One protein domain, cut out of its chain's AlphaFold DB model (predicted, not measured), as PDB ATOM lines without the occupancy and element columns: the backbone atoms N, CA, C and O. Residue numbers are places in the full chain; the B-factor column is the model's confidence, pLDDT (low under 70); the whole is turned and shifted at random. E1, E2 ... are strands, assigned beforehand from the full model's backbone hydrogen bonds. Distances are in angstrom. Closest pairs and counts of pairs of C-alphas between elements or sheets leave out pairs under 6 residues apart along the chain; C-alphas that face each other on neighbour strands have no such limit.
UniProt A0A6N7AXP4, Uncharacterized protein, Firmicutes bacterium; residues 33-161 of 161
ATOM      1  N   GLU A  33     -18.216  32.815 -44.580       46.78
ATOM      2  CA  GLU A  33     -19.185  33.177 -45.596       46.78
ATOM      3  C   GLU A  33     -20.241  32.066 -45.623       46.78
ATOM      4  O   GLU A  33     -19.959  30.913 -45.953       46.78
ATOM      5  N   VAL A  34     -21.446  32.394 -45.168       52.94
ATOM      6  CA  VAL A  34     -22.600  31.516 -45.313       52.94
ATOM      7  C   VAL A  34     -23.287  31.966 -46.588       52.94
ATOM      8  O   VAL A  34     -23.842  33.062 -46.636       52.94
ATOM      9  N   HIS A  35     -23.216  31.142 -47.633       50.81
ATOM     10  CA  HIS A  35     -24.004  31.386 -48.835       50.81
ATOM     11  C   HIS A  35     -25.483  31.408 -48.449       50.81
ATOM     12  O   HIS A  35     -25.966  30.491 -47.781       50.81
ATOM     13  N   GLY A  36     -26.175  32.487 -48.819       51.91
ATOM     14  CA  GLY A  36     -27.573  32.669 -48.459       51.91
ATOM     15  C   GLY A  36     -28.437  31.540 -49.016       51.91
ATOM     16  O   GLY A  36     -28.361  31.221 -50.201       51.91
ATOM     17  N   ASP A  37     -29.275  30.953 -48.165       60.00
ATOM     18  CA  ASP A  37     -30.463  30.254 -48.640       60.00
ATOM     19  C   ASP A  37     -31.480  31.283 -49.186       60.00
ATOM     20  O   ASP A  37     -31.301  32.498 -49.056       60.00
ATOM     21  N   LEU A  38     -32.562  30.814 -49.816       54.66
ATOM     22  CA  LEU A  38     -33.637  31.651 -50.382       54.66
ATOM     23  C   LEU A  38     -34.291  32.640 -49.388       54.66
ATOM     24  O   LEU A  38     -35.100  33.466 -49.807       54.66
ATOM     25  N   TYR A  39     -33.973  32.551 -48.098       53.38
ATOM     26  CA  TYR A  39     -34.498  33.394 -47.029       53.38
ATOM     27  C   TYR A  39     -33.446  34.404 -46.529       53.38
ATOM     28  O   TYR A  39     -33.785  35.555 -46.260       53.38
ATOM     29  N   LEU A  40     -32.155  34.051 -46.506       60.56
ATOM     30  CA  LEU A  40     -31.041  34.997 -46.319       60.56
ATOM     31  C   LEU A  40     -30.908  35.998 -47.480       60.56
ATOM     32  O   LEU A  40     -30.434  37.119 -47.274       60.56
ATOM     33  N   THR A  41     -31.378  35.645 -48.683       55.59
ATOM     34  CA  THR A  41     -31.488  36.572 -49.830       55.59
ATOM     35  C   THR A  41     -32.478  37.718 -49.597       55.59
ATOM     36  O   THR A  41     -32.477  38.679 -50.363       55.59
ATOM     37  N   GLN A  42     -33.295  37.652 -48.538       66.88
ATOM     38  CA  GLN A  42     -34.215  38.717 -48.125       66.88
ATOM     39  C   GLN A  42     -33.672  39.564 -46.965       66.88
ATOM     40  O   GLN A  42     -34.416  40.347 -46.371       66.88
ATOM     41  N   SER A  43     -32.387  39.418 -46.624       73.56
ATOM     42  CA  SER A  43     -31.766  40.226 -45.578       73.56
ATOM     43  C   SER A  43     -31.804  41.719 -45.915       73.56
ATOM     44  O   SER A  43     -31.639  42.147 -47.060       73.56
ATOM     45  N   ARG A  44     -32.078  42.530 -44.893       83.69
ATOM     46  CA  ARG A  44     -32.341  43.968 -45.022       83.69
ATOM     47  C   ARG A  44     -31.299  44.793 -44.290       83.69
ATOM     48  O   ARG A  44     -30.587  44.285 -43.427       83.69
ATOM     49  N   SER A  45     -31.244  46.091 -44.582       84.00
ATOM     50  CA  SER A  45     -30.370  46.988 -43.827       84.00
ATOM     51  C   SER A  45     -30.807  47.031 -42.356       84.00
ATOM     52  O   SER A  45     -32.009  47.010 -42.075       84.00
ATOM     53  N   PRO A  46     -29.879  47.109 -41.392       85.31
ATOM     54  CA  PRO A  46     -30.221  47.389 -39.999       85.31
ATOM     55  C   PRO A  46     -30.723  48.829 -39.795       85.31
ATOM     56  O   PRO A  46     -31.367  49.111 -38.785       85.31
ATOM     57  N   PHE A  47     -30.468  49.737 -40.743       84.88
ATOM     58  CA  PHE A  47     -30.958  51.113 -40.720       84.88
ATOM     59  C   PHE A  47     -32.115  51.280 -41.690       84.88
ATOM     60  O   PHE A  47     -31.961  51.094 -42.898       84.88
ATOM     61  N   ARG A  48     -33.281  51.649 -41.156       82.25
ATOM     62  CA  ARG A  48     -34.495  51.877 -41.945       82.25
ATOM     63  C   ARG A  48     -35.290  53.049 -41.412       82.25
ATOM     64  O   ARG A  48     -35.280  53.334 -40.212       82.25
ATOM     65  N   ASN A  49     -36.029  53.693 -42.305       77.88
ATOM     66  CA  ASN A  49     -37.049  54.651 -41.895       77.88
ATOM     67  C   ASN A  49     -38.303  53.925 -41.360       77.88
ATOM     68  O   ASN A  49     -38.445  52.709 -41.485       77.88
ATOM     69  N   ALA A  50     -39.240  54.681 -40.783       74.94
ATOM     70  CA  ALA A  50     -40.497  54.130 -40.264       74.94
ATOM     71  C   ALA A  50     -41.389  53.488 -41.351       74.94
ATOM     72  O   ALA A  50     -42.221  52.645 -41.036       74.94
ATOM     73  N   GLY A  51     -41.200  53.858 -42.623       80.12
ATOM     74  CA  GLY A  51     -41.871  53.245 -43.774       80.12
ATOM     75  C   GLY A  51     -41.222  51.941 -44.249       80.12
ATOM     76  O   GLY A  51     -41.661  51.368 -45.242       80.12
ATOM     77  N   GLY A  52     -40.166  51.473 -43.575       80.00
ATOM     78  CA  GLY A  52     -39.463  50.246 -43.920       80.00
ATOM     79  C   GLY A  52     -38.579  50.358 -45.161       80.00
ATOM     80  O   GLY A  52     -38.254  49.329 -45.739       80.00
ATOM     81  N   THR A  53     -38.186  51.557 -45.594       85.00
ATOM     82  CA  THR A  53     -37.176  51.742 -46.648       85.00
ATOM     83  C   THR A  53     -35.784  51.500 -46.076       85.00
ATOM     84  O   THR A  53     -35.449  52.062 -45.031       85.00
ATOM     85  N   ASP A  54     -34.979  50.691 -46.765       83.75
ATOM     86  CA  ASP A  54     -33.600  50.424 -46.366       83.75
ATOM     87  C   ASP A  54     -32.701  51.631 -46.610       83.75
ATOM     88  O   ASP A  54     -32.750  52.271 -47.661       83.75
ATOM     89  N   PHE A  55     -31.845  51.905 -45.632       79.50
ATOM     90  CA  PHE A  55     -30.763  52.857 -45.758       79.50
ATOM     91  C   PHE A  55     -29.425  52.122 -45.764       79.50
ATOM     92  O   PHE A  55     -29.039  51.510 -44.768       79.50
ATOM     93  N   TYR A  56     -28.704  52.200 -46.877       76.31
ATOM     94  CA  TYR A  56     -27.366  51.630 -47.014       76.31
ATOM     95  C   TYR A  56     -26.341  52.731 -46.767       76.31
ATOM     96  O   TYR A  56     -25.920  53.434 -47.683       76.31
ATOM     97  N   GLY A  57     -26.014  52.927 -45.494       69.94
ATOM     98  CA  GLY A  57     -25.005  53.892 -45.088       69.94
ATOM     99  C   GLY A  57     -23.595  53.493 -45.523       69.94
ATOM    100  O   GLY A  57     -23.323  52.332 -45.830       69.94
ATOM    101  N   ASN A  58     -22.687  54.469 -45.530       75.00
ATOM    102  CA  ASN A  58     -21.286  54.228 -45.864       75.00
ATOM    103  C   ASN A  58     -20.654  53.275 -44.845       75.00
ATOM    104  O   ASN A  58     -20.829  53.451 -43.639       75.00
ATOM    105  N   VAL A  59     -19.854  52.323 -45.320       76.31
ATOM    106  CA  VAL A  59     -18.996  51.529 -44.439       76.31
ATOM    107  C   VAL A  59     -17.849  52.416 -43.957       76.31
ATOM    108  O   VAL A  59     -17.083  52.936 -44.767       76.31
ATOM    109  N   THR A  60     -17.745  52.624 -42.646       74.44
ATOM    110  CA  THR A  60     -16.748  53.520 -42.033       74.44
ATOM    111  C   THR A  60     -15.520  52.768 -41.530       74.44
ATOM    112  O   THR A  60     -14.460  53.366 -41.366       74.44
ATOM    113  N   SER A  61     -15.646  51.458 -41.309       72.38
ATOM    114  CA  SER A  61     -14.549  50.565 -40.943       72.38
ATOM    115  C   SER A  61     -14.896  49.141 -41.349       72.38
ATOM    116  O   SER A  61     -15.987  48.653 -41.049       72.38
ATOM    117  N   ASN A  62     -13.965  48.463 -42.006       73.38
ATOM    118  CA  ASN A  62     -14.162  47.092 -42.458       73.38
ATOM    119  C   ASN A  62     -13.760  46.078 -41.388       73.38
ATOM    120  O   ASN A  62     -12.926  46.349 -40.515       73.38
ATOM    121  N   ASN A  63     -14.304  44.872 -41.515       70.38
ATOM    122  CA  ASN A  63     -13.807  43.735 -40.762       70.38
ATOM    123  C   ASN A  63     -12.362  43.425 -41.164       70.38
ATOM    124  O   ASN A  63     -11.984  43.550 -42.329       70.38
ATOM    125  N   ASN A  64     -11.562  43.008 -40.188       67.81
ATOM    126  CA  ASN A  64     -10.145  42.711 -40.335       67.81
ATOM    127  C   ASN A  64      -9.312  43.882 -40.896       67.81
ATOM    128  O   ASN A  64      -8.231  43.681 -41.448       67.81
ATOM    129  N   GLN A  65      -9.799  45.119 -40.760       64.69
ATOM    130  CA  GLN A  65      -9.029  46.298 -41.132       64.69
ATOM    131  C   GLN A  65      -7.855  46.482 -40.149       64.69
ATOM    132  O   GLN A  65      -8.088  46.521 -38.932       64.69
ATOM    133  N   PRO A  66      -6.605  46.626 -40.641       64.69
ATOM    134  CA  PRO A  66      -5.467  46.995 -39.807       64.69
ATOM    135  C   PRO A  66      -5.736  48.324 -39.101       64.69
ATOM    136  O   PRO A  66      -6.117  49.311 -39.736       64.69
ATOM    137  N   ARG A  67      -5.550  48.363 -37.781       62.66
ATOM    138  CA  ARG A  67      -5.742  49.584 -36.996       62.66
ATOM    139  C   ARG A  67      -4.436  50.370 -36.937       62.66
ATOM    140  O   ARG A  67      -3.370  49.805 -36.724       62.66
ATOM    141  N   THR A  68      -4.527  51.689 -37.092       62.09
ATOM    142  CA  THR A  68      -3.396  52.622 -36.930       62.09
ATOM    143  C   THR A  68      -2.933  52.736 -35.477       62.09
ATOM    144  O   THR A  68      -1.869  53.288 -35.204       62.09
ATOM    145  N   THR A  69      -3.743  52.262 -34.528       58.06
ATOM    146  CA  THR A  69      -3.484  52.325 -33.088       58.06
ATOM    147  C   THR A  69      -4.109  51.102 -32.416       58.06
ATOM    148  O   THR A  69      -5.268  50.782 -32.678       58.06
ATOM    149  N   GLY A  70      -3.347  50.417 -31.556       57.84
ATOM    150  CA  GLY A  70      -3.732  49.131 -30.962       57.84
ATOM    151  C   GLY A  70      -3.298  47.918 -31.798       57.84
ATOM    152  O   GLY A  70      -2.975  48.038 -32.975       57.84
ATOM    153  N   THR A  71      -3.254  46.740 -31.171       54.94
ATOM    154  CA  THR A  71      -2.818  45.471 -31.796       54.94
ATOM    155  C   THR A  71      -3.982  44.574 -32.225       54.94
ATOM    156  O   THR A  71      -3.765  43.504 -32.790       54.94
ATOM    157  N   THR A  72      -5.222  44.987 -31.955       61.38
ATOM    158  CA  THR A  72      -6.421  44.179 -32.195       61.38
ATOM    159  C   THR A  72      -7.077  44.577 -33.513       61.38
ATOM    160  O   THR A  72      -7.439  45.735 -33.709       61.38
ATOM    161  N   VAL A  73      -7.241  43.613 -34.417       62.31
ATOM    162  CA  VAL A  73      -7.998  43.787 -35.667       62.31
ATOM    163  C   VAL A  73      -9.474  44.082 -35.379       62.31
ATOM    164  O   VAL A  73     -10.016  43.666 -34.357       62.31
ATOM    165  N   HIS A  74     -10.142  44.815 -36.270       66.69
ATOM    166  CA  HIS A  74     -11.577  45.071 -36.137       66.69
ATOM    167  C   HIS A  74     -12.398  43.803 -36.433       66.69
ATOM    168  O   HIS A  74     -12.265  43.243 -37.512       66.69
ATOM    169  N   SER A  75     -13.256  43.369 -35.503       68.75
ATOM    170  CA  SER A  75     -14.054  42.129 -35.607       68.75
ATOM    171  C   SER A  75     -15.494  42.345 -36.097       68.75
ATOM    172  O   SER A  75     -16.425  41.685 -35.629       68.75
ATOM    173  N   GLY A  76     -15.703  43.314 -36.983       73.12
ATOM    174  CA  GLY A  76     -17.030  43.779 -37.371       73.12
ATOM    175  C   GLY A  76     -16.999  44.776 -38.524       73.12
ATOM    176  O   GLY A  76     -15.935  45.059 -39.061       73.12
ATOM    177  N   THR A  77     -18.160  45.305 -38.914       76.94
ATOM    178  CA  THR A  77     -18.265  46.331 -39.962       76.94
ATOM    179  C   THR A  77     -18.947  47.575 -39.405       76.94
ATOM    180  O   THR A  77     -20.126  47.563 -39.081       76.94
ATOM    181  N   ASP A  78     -18.242  48.693 -39.314       77.50
ATOM    182  CA  ASP A  78     -18.883  49.924 -38.857       77.50
ATOM    183  C   ASP A  78     -19.705  50.506 -40.006       77.50
ATOM    184  O   ASP A  78     -19.189  50.697 -41.111       77.50
ATOM    185  N   LEU A  79     -20.987  50.768 -39.754       76.25
ATOM    186  CA  LEU A  79     -21.899  51.337 -40.735       76.25
ATOM    187  C   LEU A  79     -22.274  52.747 -40.287       76.25
ATOM    188  O   LEU A  79     -23.024  52.947 -39.331       76.25
ATOM    189  N   GLY A  80     -21.788  53.743 -41.016       72.19
ATOM    190  CA  GLY A  80     -22.192  55.121 -40.798       72.19
ATOM    191  C   GLY A  80     -23.692  55.285 -41.036       72.19
ATOM    192  O   GLY A  80     -24.243  54.749 -41.992       72.19
ATOM    193  N   ASN A  81     -24.359  56.102 -40.224       65.19
ATOM    194  CA  ASN A  81     -25.767  56.462 -40.432       65.19
ATOM    195  C   ASN A  81     -25.977  57.449 -41.603       65.19
ATOM    196  O   ASN A  81     -27.076  57.964 -41.794       65.19
ATOM    197  N   GLY A  82     -24.911  57.754 -42.358       60.00
ATOM    198  CA  GLY A  82     -24.909  58.678 -43.492       60.00
ATOM    199  C   GLY A  82     -25.442  60.076 -43.171       60.00
ATOM    200  O   GLY A  82     -26.026  60.717 -44.039       60.00
ATOM    201  N   GLY A  83     -25.284  60.536 -41.924       57.53
ATOM    202  CA  GLY A  83     -25.778  61.836 -41.465       57.53
ATOM    203  C   GLY A  83     -27.284  61.879 -41.190       57.53
ATOM    204  O   GLY A  83     -27.809  62.938 -40.852       57.53
ATOM    205  N   GLN A  84     -27.994  60.753 -41.308       58.84
ATOM    206  CA  GLN A  84     -29.406  60.644 -40.950       58.84
ATOM    207  C   GLN A  84     -29.547  60.206 -39.486       58.84
ATOM    208  O   GLN A  84     -28.869  59.289 -39.025       58.84
ATOM    209  N   ILE A  85     -30.461  60.833 -38.739       60.09
ATOM    210  CA  ILE A  85     -30.724  60.514 -37.324       60.09
ATOM    211  C   ILE A  85     -31.619  59.264 -37.221       60.09
ATOM    212  O   ILE A  85     -32.668  59.279 -36.572       60.09
ATOM    213  N   TYR A  86     -31.252  58.161 -37.877       65.50
ATOM    214  CA  TYR A  86     -31.909  56.883 -37.607       65.50
ATOM    215  C   TYR A  86     -31.421  56.378 -36.262       65.50
ATOM    216  O   TYR A  86     -30.317  55.860 -36.128       65.50
ATOM    217  N   ARG A  87     -32.253  56.575 -35.240       74.06
ATOM    218  CA  ARG A  87     -31.969  56.050 -33.907       74.06
ATOM    219  C   ARG A  87     -32.233  54.561 -33.835       74.06
ATOM    220  O   ARG A  87     -31.498  53.876 -33.144       74.06
ATOM    221  N   ASN A  88     -33.256  54.073 -34.530       86.94
ATOM    222  CA  ASN A  88     -33.687  52.687 -34.423       86.94
ATOM    223  C   ASN A  88     -32.808  51.767 -35.267       86.94
ATOM    224  O   ASN A  88     -32.544  52.044 -36.438       86.94
ATOM    225  N   VAL A  89     -32.427  50.646 -34.665       88.12
ATOM    226  CA  VAL A  89     -31.736  49.538 -35.315       88.12
ATOM    227  C   VAL A  89     -32.704  48.374 -35.424       88.12
ATOM    228  O   VAL A  89     -33.340  47.984 -34.442       88.12
ATOM    229  N   TYR A  90     -32.821  47.841 -36.631       89.94
ATOM    230  CA  TYR A  90     -33.714  46.741 -36.967       89.94
ATOM    231  C   TYR A  90     -32.926  45.448 -37.170       89.94
ATOM    232  O   TYR A  90     -31.768  45.480 -37.590       89.94
ATOM    233  N   SER A  91     -33.560  44.303 -36.912       89.50
ATOM    234  CA  SER A  91     -32.958  43.007 -37.246       89.50
ATOM    235  C   SER A  91     -32.798  42.866 -38.760       89.50
ATOM    236  O   SER A  91     -33.719  43.173 -39.506       89.50
ATOM    237  N   VAL A  92     -31.659  42.386 -39.251       86.56
ATOM    238  CA  VAL A  92     -31.426  42.199 -40.697       86.56
ATOM    239  C   VAL A  92     -32.181  40.999 -41.280       86.56
ATOM    240  O   VAL A  92     -32.361  40.942 -42.490       86.56
ATOM    241  N   PHE A  93     -32.664  40.081 -40.439       85.75
ATOM    242  CA  PHE A  93     -33.476  38.922 -40.822       85.75
ATOM    243  C   PHE A  93     -34.457  38.521 -39.711       85.75
ATOM    244  O   PHE A  93     -34.345  38.980 -38.569       85.75
ATOM    245  N   ASP A  94     -35.394  37.640 -40.054       88.12
ATOM    246  CA  ASP A  94     -36.259  36.956 -39.093       88.12
ATOM    247  C   ASP A  94     -35.448  35.930 -38.287       88.12
ATOM    248  O   ASP A  94     -34.632  35.185 -38.837       88.12
ATOM    249  N   GLY A  95     -35.656  35.881 -36.975       89.62
ATOM    250  CA  GLY A  95     -34.859  35.040 -36.094       89.62
ATOM    251  C   GLY A  95     -35.248  35.127 -34.623       89.62
ATOM    252  O   GLY A  95     -36.331  35.586 -34.261       89.62
ATOM    253  N   GLY A  96     -34.341  34.673 -33.763       90.81
ATOM    254  CA  GLY A  96     -34.486  34.713 -32.311       90.81
ATOM    255  C   GLY A  96     -33.352  35.485 -31.647       90.81
ATOM    256  O   GLY A  96     -32.186  35.343 -32.019       90.81
ATOM    257  N   VAL A  97     -33.669  36.287 -30.634       91.69
ATOM    258  CA  VAL A  97     -32.655  36.936 -29.794       91.69
ATOM    259  C   VAL A  97     -31.953  35.871 -28.960       91.69
ATOM    260  O   VAL A  97     -32.587  35.193 -28.155       91.69
ATOM    261  N   VAL A  98     -30.638  35.746 -29.108       89.62
ATOM    262  CA  VAL A  98     -29.828  34.812 -28.307       89.62
ATOM    263  C   VAL A  98     -29.021  35.518 -27.225       89.62
ATOM    264  O   VAL A  98     -28.651  34.900 -26.231       89.62
ATOM    265  N   GLN A  99     -28.766  36.819 -27.387       86.81
ATOM    266  CA  GLN A  99     -28.127  37.659 -26.375       86.81
ATOM    267  C   GLN A  99     -28.707  39.073 -26.434       86.81
ATOM    268  O   GLN A  99     -28.893  39.623 -27.515       86.81
ATOM    269  N   ALA A 100     -28.948  39.677 -25.275       87.00
ATOM    270  CA  ALA A 100     -29.278  41.091 -25.138       87.00
ATOM    271  C   ALA A 100     -28.578  41.604 -23.881       87.00
ATOM    272  O   ALA A 100     -28.938  41.226 -22.767       87.00
ATOM    273  N   ILE A 101     -27.521  42.392 -24.063       83.25
ATOM    274  CA  ILE A 101     -26.628  42.796 -22.981       83.25
ATOM    275  C   ILE A 101     -26.553  44.314 -22.888       83.25
ATOM    276  O   ILE A 101     -26.283  45.012 -23.867       83.25
ATOM    277  N   VAL A 102     -26.730  44.806 -21.662       80.12
ATOM    278  CA  VAL A 102     -26.528  46.204 -21.291       80.12
ATOM    279  C   VAL A 102     -25.337  46.287 -20.335       80.12
ATOM    280  O   VAL A 102     -25.472  46.010 -19.147       80.12
ATOM    281  N   HIS A 103     -24.164  46.658 -20.848       73.38
ATOM    282  CA  HIS A 103     -22.990  46.987 -20.037       73.38
ATOM    283  C   HIS A 103     -22.778  48.505 -19.934       73.38
ATOM    284  O   HIS A 103     -23.198  49.279 -20.800       73.38
ATOM    285  N   SER A 104     -22.095  48.943 -18.872       63.97
ATOM    286  CA  SER A 104     -21.536  50.294 -18.814       63.97
ATOM    287  C   SER A 104     -20.458  50.451 -19.899       63.97
ATOM    288  O   SER A 104     -19.677  49.534 -20.147       63.97
ATOM    289  N   GLY A 105     -20.428  51.598 -20.584       64.81
ATOM    290  CA  GLY A 105     -19.501  51.814 -21.707       64.81
ATOM    291  C   GLY A 105     -19.895  51.059 -22.986       64.81
ATOM    292  O   GLY A 105     -21.054  50.690 -23.152       64.81
ATOM    293  N   GLU A 106     -18.973  50.904 -23.930       61.16
ATOM    294  CA  GLU A 106     -19.242  50.569 -25.345       61.16
ATOM    295  C   GLU A 106     -19.739  49.133 -25.622       61.16
ATOM    296  O   GLU A 106     -20.120  48.805 -26.740       61.16
ATOM    297  N   ASN A 107     -19.819  48.280 -24.600       68.75
ATOM    298  CA  ASN A 107     -20.103  46.849 -24.746       68.75
ATOM    299  C   ASN A 107     -21.601  46.490 -24.704       68.75
ATOM    300  O   ASN A 107     -21.955  45.381 -24.301       68.75
ATOM    301  N   THR A 108     -22.500  47.405 -25.075       81.12
ATOM    302  CA  THR A 108     -23.935  47.100 -25.192       81.12
ATOM    303  C   THR A 108     -24.228  46.468 -26.546       81.12
ATOM    304  O   THR A 108     -23.814  46.990 -27.585       81.12
ATOM    305  N   TYR A 109     -24.929  45.334 -26.552       85.12
ATOM    306  CA  TYR A 109     -25.213  44.631 -27.796       85.12
ATOM    307  C   TYR A 109     -26.454  43.746 -27.745       85.12
ATOM    308  O   TYR A 109     -26.891  43.293 -26.687       85.12
ATOM    309  N   VAL A 110     -26.978  43.448 -28.929       89.31
ATOM    310  CA  VAL A 110     -27.969  42.392 -29.166       89.31
ATOM    311  C   VAL A 110     -27.365  41.393 -30.142       89.31
ATOM    312  O   VAL A 110     -26.664  41.797 -31.060       89.31
ATOM    313  N   THR A 111     -27.618  40.101 -29.971       88.88
ATOM    314  CA  THR A 111     -27.264  39.067 -30.951       88.88
ATOM    315  C   THR A 111     -28.536  38.350 -31.377       88.88
ATOM    316  O   THR A 111     -29.279  37.854 -30.526       88.88
ATOM    317  N   VAL A 112     -28.781  38.284 -32.685       88.75
ATOM    318  CA  VAL A 112     -29.919  37.577 -33.284       88.75
ATOM    319  C   VAL A 112     -29.398  36.367 -34.050       88.75
ATOM    320  O   VAL A 112     -28.451  36.480 -34.826       88.75
ATOM    321  N   SER A 113     -30.009  35.213 -33.814       87.94
ATOM    322  CA  SER A 113     -29.764  33.977 -34.548       87.94
ATOM    323  C   SER A 113     -30.829  33.784 -35.611       87.94
ATOM    324  O   SER A 113     -32.015  33.993 -35.350       87.94
ATOM    325  N   TYR A 114     -30.402  33.392 -36.802       82.69
ATOM    326  CA  TYR A 114     -31.298  32.951 -37.857       82.69
ATOM    327  C   TYR A 114     -31.993  31.626 -37.481       82.69
ATOM    328  O   TYR A 114     -31.510  30.883 -36.630       82.69
ATOM    329  N   SER A 115     -33.141  31.337 -38.102       72.25
ATOM    330  CA  SER A 115     -34.142  30.318 -37.719       72.25
ATOM    331  C   SER A 115     -33.633  28.900 -37.383       72.25
ATOM    332  O   SER A 115     -34.314  28.165 -36.672       72.25
ATOM    333  N   ASN A 116     -32.446  28.508 -37.845       66.44
ATOM    334  CA  ASN A 116     -31.812  27.202 -37.625       66.44
ATOM    335  C   ASN A 116     -30.564  27.251 -36.707       66.44
ATOM    336  O   ASN A 116     -29.825  26.270 -36.630       66.44
ATOM    337  N   GLY A 117     -30.297  28.377 -36.043       67.00
ATOM    338  CA  GLY A 117     -29.129  28.573 -35.181       67.00
ATOM    339  C   GLY A 117     -27.966  29.337 -35.828       67.00
ATOM    340  O   GLY A 117     -27.112  29.834 -35.092       67.00
ATOM    341  N   ALA A 118     -27.923  29.494 -37.161       69.62
ATOM    342  CA  ALA A 118     -26.866  30.234 -37.860       69.62
ATOM    343  C   ALA A 118     -27.317  30.780 -39.237       69.62
ATOM    344  O   ALA A 118     -27.975  30.070 -39.986       69.62
ATOM    345  N   PRO A 119     -26.905  31.988 -39.656       73.56
ATOM    346  CA  PRO A 119     -25.883  32.829 -39.044       73.56
ATOM    347  C   PRO A 119     -26.366  33.567 -37.790       73.56
ATOM    348  O   PRO A 119     -27.557  33.785 -37.570       73.56
ATOM    349  N   LEU A 120     -25.398  33.952 -36.963       80.62
ATOM    350  CA  LEU A 120     -25.576  34.876 -35.849       80.62
ATOM    351  C   LEU A 120     -25.178  36.277 -36.316       80.62
ATOM    352  O   LEU A 120     -24.160  36.435 -36.983       80.62
ATOM    353  N   VAL A 121     -25.956  37.296 -35.955       83.56
ATOM    354  CA  VAL A 121     -25.586  38.701 -36.164       83.56
ATOM    355  C   VAL A 121     -25.585  39.412 -34.831       83.56
ATOM    356  O   VAL A 121     -26.611  39.486 -34.151       83.56
ATOM    357  N   LYS A 122     -24.423  39.953 -34.471       86.00
ATOM    358  CA  LYS A 122     -24.238  40.816 -33.309       86.00
ATOM    359  C   LYS A 122     -24.370  42.285 -33.721       86.00
ATOM    360  O   LYS A 122     -23.780  42.731 -34.696       86.00
ATOM    361  N   TYR A 123     -25.135  43.048 -32.960       86.00
ATOM    362  CA  TYR A 123     -25.374  44.474 -33.141       86.00
ATOM    363  C   TYR A 123     -24.758  45.182 -31.940       86.00
ATOM    364  O   TYR A 123     -25.270  45.038 -30.833       86.00
ATOM    365  N   GLN A 124     -23.635  45.876 -32.127       83.69
ATOM    366  CA  GLN A 124     -22.894  46.532 -31.041       83.69
ATOM    367  C   GLN A 124     -23.211  48.031 -30.979       83.69
ATOM    368  O   GLN A 124     -23.784  48.591 -31.908       83.69
ATOM    369  N   HIS A 125     -22.861  48.682 -29.866       81.06
ATOM    370  CA  HIS A 125     -23.089  50.117 -29.637       81.06
ATOM    371  C   HIS A 125     -24.567  50.532 -29.747       81.06
ATOM    372  O   HIS A 125     -24.901  51.686 -30.032       81.06
ATOM    373  N   ILE A 126     -25.465  49.582 -29.474       84.06
ATOM    374  CA  ILE A 126     -26.902  49.823 -29.375       84.06
ATOM    375  C   ILE A 126     -27.385  49.605 -27.951       84.06
ATOM    376  O   ILE A 126     -26.886  48.737 -27.236       84.06
ATOM    377  N   THR A 127     -28.393  50.366 -27.555       87.38
ATOM    378  CA  THR A 127     -29.207  50.098 -26.373       87.38
ATOM    379  C   THR A 127     -30.364  49.187 -26.795       87.38
ATOM    380  O   THR A 127     -31.147  49.615 -27.646       87.38
ATOM    381  N   PRO A 128     -30.486  47.958 -26.258       90.94
ATOM    382  CA  PRO A 128     -31.588  47.055 -26.586       90.94
ATOM    383  C   PRO A 128     -32.962  47.702 -26.363       90.94
ATOM    384  O   PRO A 128     -33.141  48.485 -25.428       90.94
ATOM    385  N   SER A 129     -33.936  47.364 -27.209       92.31
ATOM    386  CA  SER A 129     -35.323  47.816 -27.044       92.31
ATOM    387  C   SER A 129     -35.895  47.366 -25.698       92.31
ATOM    388  O   SER A 129     -35.611  46.265 -25.222       92.31
ATOM    389  N   GLN A 130     -36.743  48.196 -25.084       90.50
ATOM    390  CA  GLN A 130     -37.405  47.834 -23.830       90.50
ATOM    391  C   GLN A 130     -38.235  46.555 -24.007       90.50
ATOM    392  O   GLN A 130     -39.007  46.435 -24.955       90.50
ATOM    393  N   GLY A 131     -38.075  45.606 -23.083       87.94
ATOM    394  CA  GLY A 131     -38.780  44.322 -23.115       87.94
ATOM    395  C   GLY A 131     -38.153  43.270 -24.033       87.94
ATOM    396  O   GLY A 131     -38.598  42.127 -23.990       87.94
ATOM    397  N   LEU A 132     -37.109  43.611 -24.800       91.56
ATOM    398  CA  LEU A 132     -36.367  42.639 -25.595       91.56
ATOM    399  C   LEU A 132     -35.518  41.742 -24.683       91.56
ATOM    400  O   LEU A 132     -34.669  42.225 -23.932       91.56
ATOM    401  N   SER A 133     -35.726  40.434 -24.767       92.12
ATOM    402  CA  SER A 133     -35.017  39.427 -23.977       92.12
ATOM    403  C   SER A 133     -34.632  38.205 -24.812       92.12
ATOM    404  O   SER A 133     -35.128  37.988 -25.919       92.12
ATOM    405  N   VAL A 134     -33.698  37.406 -24.287       92.44
ATOM    406  CA  VAL A 134     -33.277  36.143 -24.912       92.44
ATOM    407  C   VAL A 134     -34.484  35.221 -25.096       92.44
ATOM    408  O   VAL A 134     -35.293  35.057 -24.186       92.44
ATOM    409  N   GLY A 135     -34.600  34.619 -26.279       90.19
ATOM    410  CA  GLY A 135     -35.716  33.766 -26.685       90.19
ATOM    411  C   GLY A 135     -36.862  34.511 -27.374       90.19
ATOM    412  O   GLY A 135     -37.755  33.863 -27.913       90.19
ATOM    413  N   ASN A 136     -36.858  35.850 -27.408       93.88
ATOM    414  CA  ASN A 136     -37.843  36.590 -28.197       93.88
ATOM    415  C   ASN A 136     -37.635  36.340 -29.692       93.88
ATOM    416  O   ASN A 136     -36.515  36.456 -30.196       93.88
ATOM    417  N   ALA A 137     -38.728  36.054 -30.396       92.31
ATOM    418  CA  ALA A 137     -38.748  36.083 -31.848       92.31
ATOM    419  C   ALA A 137     -38.701  37.538 -32.330       92.31
ATOM    420  O   ALA A 137     -39.394  38.405 -31.794       92.31
ATOM    421  N   VAL A 138     -37.893  37.799 -33.350       91.19
ATOM    422  CA  VAL A 138     -37.793  39.094 -34.020       91.19
ATOM    423  C   VAL A 138     -37.945  38.880 -35.516       91.19
ATOM    424  O   VAL A 138     -37.354  37.970 -36.085       91.19
ATOM    425  N   GLY A 139     -38.749  39.721 -36.153       88.25
ATOM    426  CA  GLY A 139     -38.787  39.809 -37.609       88.25
ATOM    427  C   GLY A 139     -37.739  40.792 -38.118       88.25
ATOM    428  O   GLY A 139     -37.265  41.645 -37.361       88.25
ATOM    429  N   ALA A 140     -37.456  40.770 -39.415       82.69
ATOM    430  CA  ALA A 140     -36.612  41.749 -40.072       82.69
ATOM    431  C   ALA A 140     -37.114  43.161 -39.743       82.69
ATOM    432  O   ALA A 140     -36.333  44.034 -39.401       82.69
ATOM    433  N   THR A 141     -38.428  43.396 -39.711       83.94
ATOM    434  CA  THR A 141     -39.045  44.695 -39.371       83.94
ATOM    435  C   THR A 141     -39.027  45.065 -37.882       83.94
ATOM    436  O   THR A 141     -39.441  46.169 -37.534       83.94
ATOM    437  N   SER A 142     -38.546  44.195 -36.993       90.19
ATOM    438  CA  SER A 142     -38.522  44.452 -35.550       90.19
ATOM    439  C   SER A 142     -37.376  45.383 -35.161       90.19
ATOM    440  O   SER A 142     -36.226  45.156 -35.541       90.19
ATOM    441  N   VAL A 143     -37.683  46.412 -34.364       91.69
ATOM    442  CA  VAL A 143     -36.675  47.283 -33.741       91.69
ATOM    443  C   VAL A 143     -36.041  46.536 -32.573       91.69
ATOM    444  O   VAL A 143     -36.692  46.277 -31.561       91.69
ATOM    445  N   ILE A 144     -34.757  46.224 -32.692       92.62
ATOM    446  CA  ILE A 144     -33.996  45.487 -31.675       92.62
ATOM    447  C   ILE A 144     -33.237  46.414 -30.721       92.62
ATOM    448  O   ILE A 144     -32.812  45.994 -29.647       92.62
ATOM    449  N   GLY A 145     -33.087  47.685 -31.079       91.00
ATOM    450  CA  GLY A 145     -32.529  48.674 -30.175       91.00
ATOM    451  C   GLY A 145     -32.380  50.043 -30.804       91.00
ATOM    452  O   GLY A 145     -32.891  50.315 -31.892       91.00
ATOM    453  N   THR A 146     -31.658  50.905 -30.100       87.56
ATOM    454  CA  THR A 146     -31.335  52.256 -30.550       87.56
ATOM    455  C   THR A 146     -29.836  52.515 -30.511       87.56
ATOM    456  O   THR A 146     -29.165  52.078 -29.579       87.56
ATOM    457  N   LEU A 147     -29.296  53.217 -31.509       81.50
ATOM    458  CA  LEU A 147     -27.904  53.671 -31.505       81.50
ATOM    459  C   LEU A 147     -27.639  54.518 -30.257       81.50
ATOM    460  O   LEU A 147     -28.424  55.419 -29.947       81.50
ATOM    461  N   ARG A 148     -26.540  54.239 -29.548       73.56
ATOM    462  CA  ARG A 148     -26.179  55.003 -28.349       73.56
ATOM    463  C   ARG A 148     -25.648  56.398 -28.694       73.56
ATOM    464  O   ARG A 148     -26.123  57.370 -28.113       73.56
ATOM    465  N   ASP A 149     -24.706  56.491 -29.629       66.94
ATOM    466  CA  ASP A 149     -24.056  57.750 -29.997       66.94
ATOM    467  C   ASP A 149     -24.459  58.166 -31.421       66.94
ATOM    468  O   ASP A 149     -24.347  57.398 -32.373       66.94
ATOM    469  N   TYR A 150     -24.967  59.396 -31.576       54.81
ATOM    470  CA  TYR A 150     -25.565  59.909 -32.829       54.81
ATOM    471  C   TYR A 150     -24.590  60.057 -34.002       54.81
ATOM    472  O   TYR A 150     -25.010  60.387 -35.112       54.81
ATOM    473  N   THR A 151     -23.301  59.863 -33.756       49.88
ATOM    474  CA  THR A 151     -22.226  60.086 -34.720       49.88
ATOM    475  C   THR A 151     -21.801  58.813 -35.445       49.88
ATOM    476  O   THR A 151     -21.431  58.909 -36.612       49.88
ATOM    477  N   TRP A 152     -21.895  57.631 -34.820       46.53
ATOM    478  CA  TRP A 152     -21.460  56.368 -35.432       46.53
ATOM    479  C   TRP A 152     -22.305  55.194 -34.931       46.53
ATOM    480  O   TRP A 152     -22.487  55.015 -33.730       46.53
ATOM    481  N   GLY A 153     -22.804  54.377 -35.859       48.53
ATOM    482  CA  GLY A 153     -23.328  53.055 -35.552       48.53
ATOM    483  C   GLY A 153     -22.286  52.004 -35.905       48.53
ATOM    484  O   GLY A 153     -21.867  51.893 -37.051       48.53
ATOM    485  N   THR A 154     -21.859  51.206 -34.939       50.56
ATOM    486  CA  THR A 154     -20.985  50.067 -35.225       50.56
ATOM    487  C   THR A 154     -21.841  48.821 -35.365       50.56
ATOM    488  O   THR A 154     -22.302  48.235 -34.385       50.56
ATOM    489  N   LEU A 155     -22.055  48.386 -36.605       52.84
ATOM    490  CA  LEU A 155     -22.682  47.100 -36.866       52.84
ATOM    491  C   LEU A 155     -21.610  46.012 -36.909       52.84
ATOM    492  O   LEU A 155     -21.228  45.524 -37.966       52.84
ATOM    493  N   ALA A 156     -21.117  45.578 -35.758       50.06
ATOM    494  CA  ALA A 156     -20.180  44.464 -35.747       50.06
ATOM    495  C   ALA A 156     -20.879  43.134 -36.077       50.06
ATOM    496  O   ALA A 156     -21.120  42.315 -35.191       50.06
ATOM    497  N   LEU A 157     -21.177  42.935 -37.365       48.09
ATOM    498  CA  LEU A 157     -21.767  41.751 -37.962       48.09
ATOM    499  C   LEU A 157     -20.757  40.613 -37.842       48.09
ATOM    500  O   LEU A 157     -19.981  40.328 -38.747       48.09
ATOM    501  N   CYS A 158     -20.695  40.032 -36.653       44.41
ATOM    502  CA  CYS A 158     -19.853  38.894 -36.365       44.41
ATOM    503  C   CYS A 158     -20.687  37.645 -36.633       44.41
ATOM    504  O   CYS A 158     -21.522  37.271 -35.809       44.41
ATOM    505  N   CYS A 159     -20.484  37.037 -37.802       41.16
ATOM    506  CA  CYS A 159     -21.002  35.711 -38.110       41.16
ATOM    507  C   CYS A 159     -20.185  34.690 -37.314       41.16
ATOM    508  O   CYS A 159     -19.184  34.172 -37.809       41.16
ATOM    509  N   THR A 160     -20.552  34.441 -36.061       35.75
ATOM    510  CA  THR A 160     -19.881  33.427 -35.239       35.75
ATOM    511  C   THR A 160     -20.527  32.058 -35.453       35.75
ATOM    512  O   THR A 160     -21.741  31.976 -35.634       35.75
ATOM    513  N   LYS A 161     -19.719  30.995 -35.431       34.25
ATOM    514  CA  LYS A 161     -20.165  29.630 -35.115       34.25
ATOM    515  C   LYS A 161     -19.957  29.377 -33.631       34.25
ATOM    516  O   LYS A 161     -18.953  29.914 -33.108       34.25
TER     517      LYS A 161
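Overview. This is residues 33 to 161 of the 161 residues of an uncharacterized protein of Firmicutes bacterium (UniProt A0A6N7AXP4). What is seen? Amid little regular structure, sheets E3-E8-E7 and E4-E5-E6 form a small sandwich, with sheet E1-E2-E9 beside E6. What builds it? Nine strands, E1 to E9, hold 38 of 129 printed residues. It is all strand and compact, spanning 38 by 30 by 28 A, radius of gyration of the C-alphas 14.0 A.

Arrangement. What pairs first? E1, residues 59 to 61, and E2, 77 to 79, are an antiparallel hairpin, N 60 and O 78 2.9 A apart. Which sheets face? E3, 88 to 90, E8, 143 to 147, and E7, 126 to 128, face E4, 95 to 101, E5, 109 to 114, and E6, 120 to 124, a meander of antiparallel neighbours.

Along the chain. Where is E1? C-alpha 59 is at (-18.996, 51.529, -44.439). Where does E9 end? E9, residues 153 to 155, ends at (-22.682, 47.100, -36.866).

Size, cuts and confidence. Any cut? The printed part has none; links E1 to E2 and E7 to E8 are long. Low confidence? Residues 149 to 161 are among 49 under pLDDT 70.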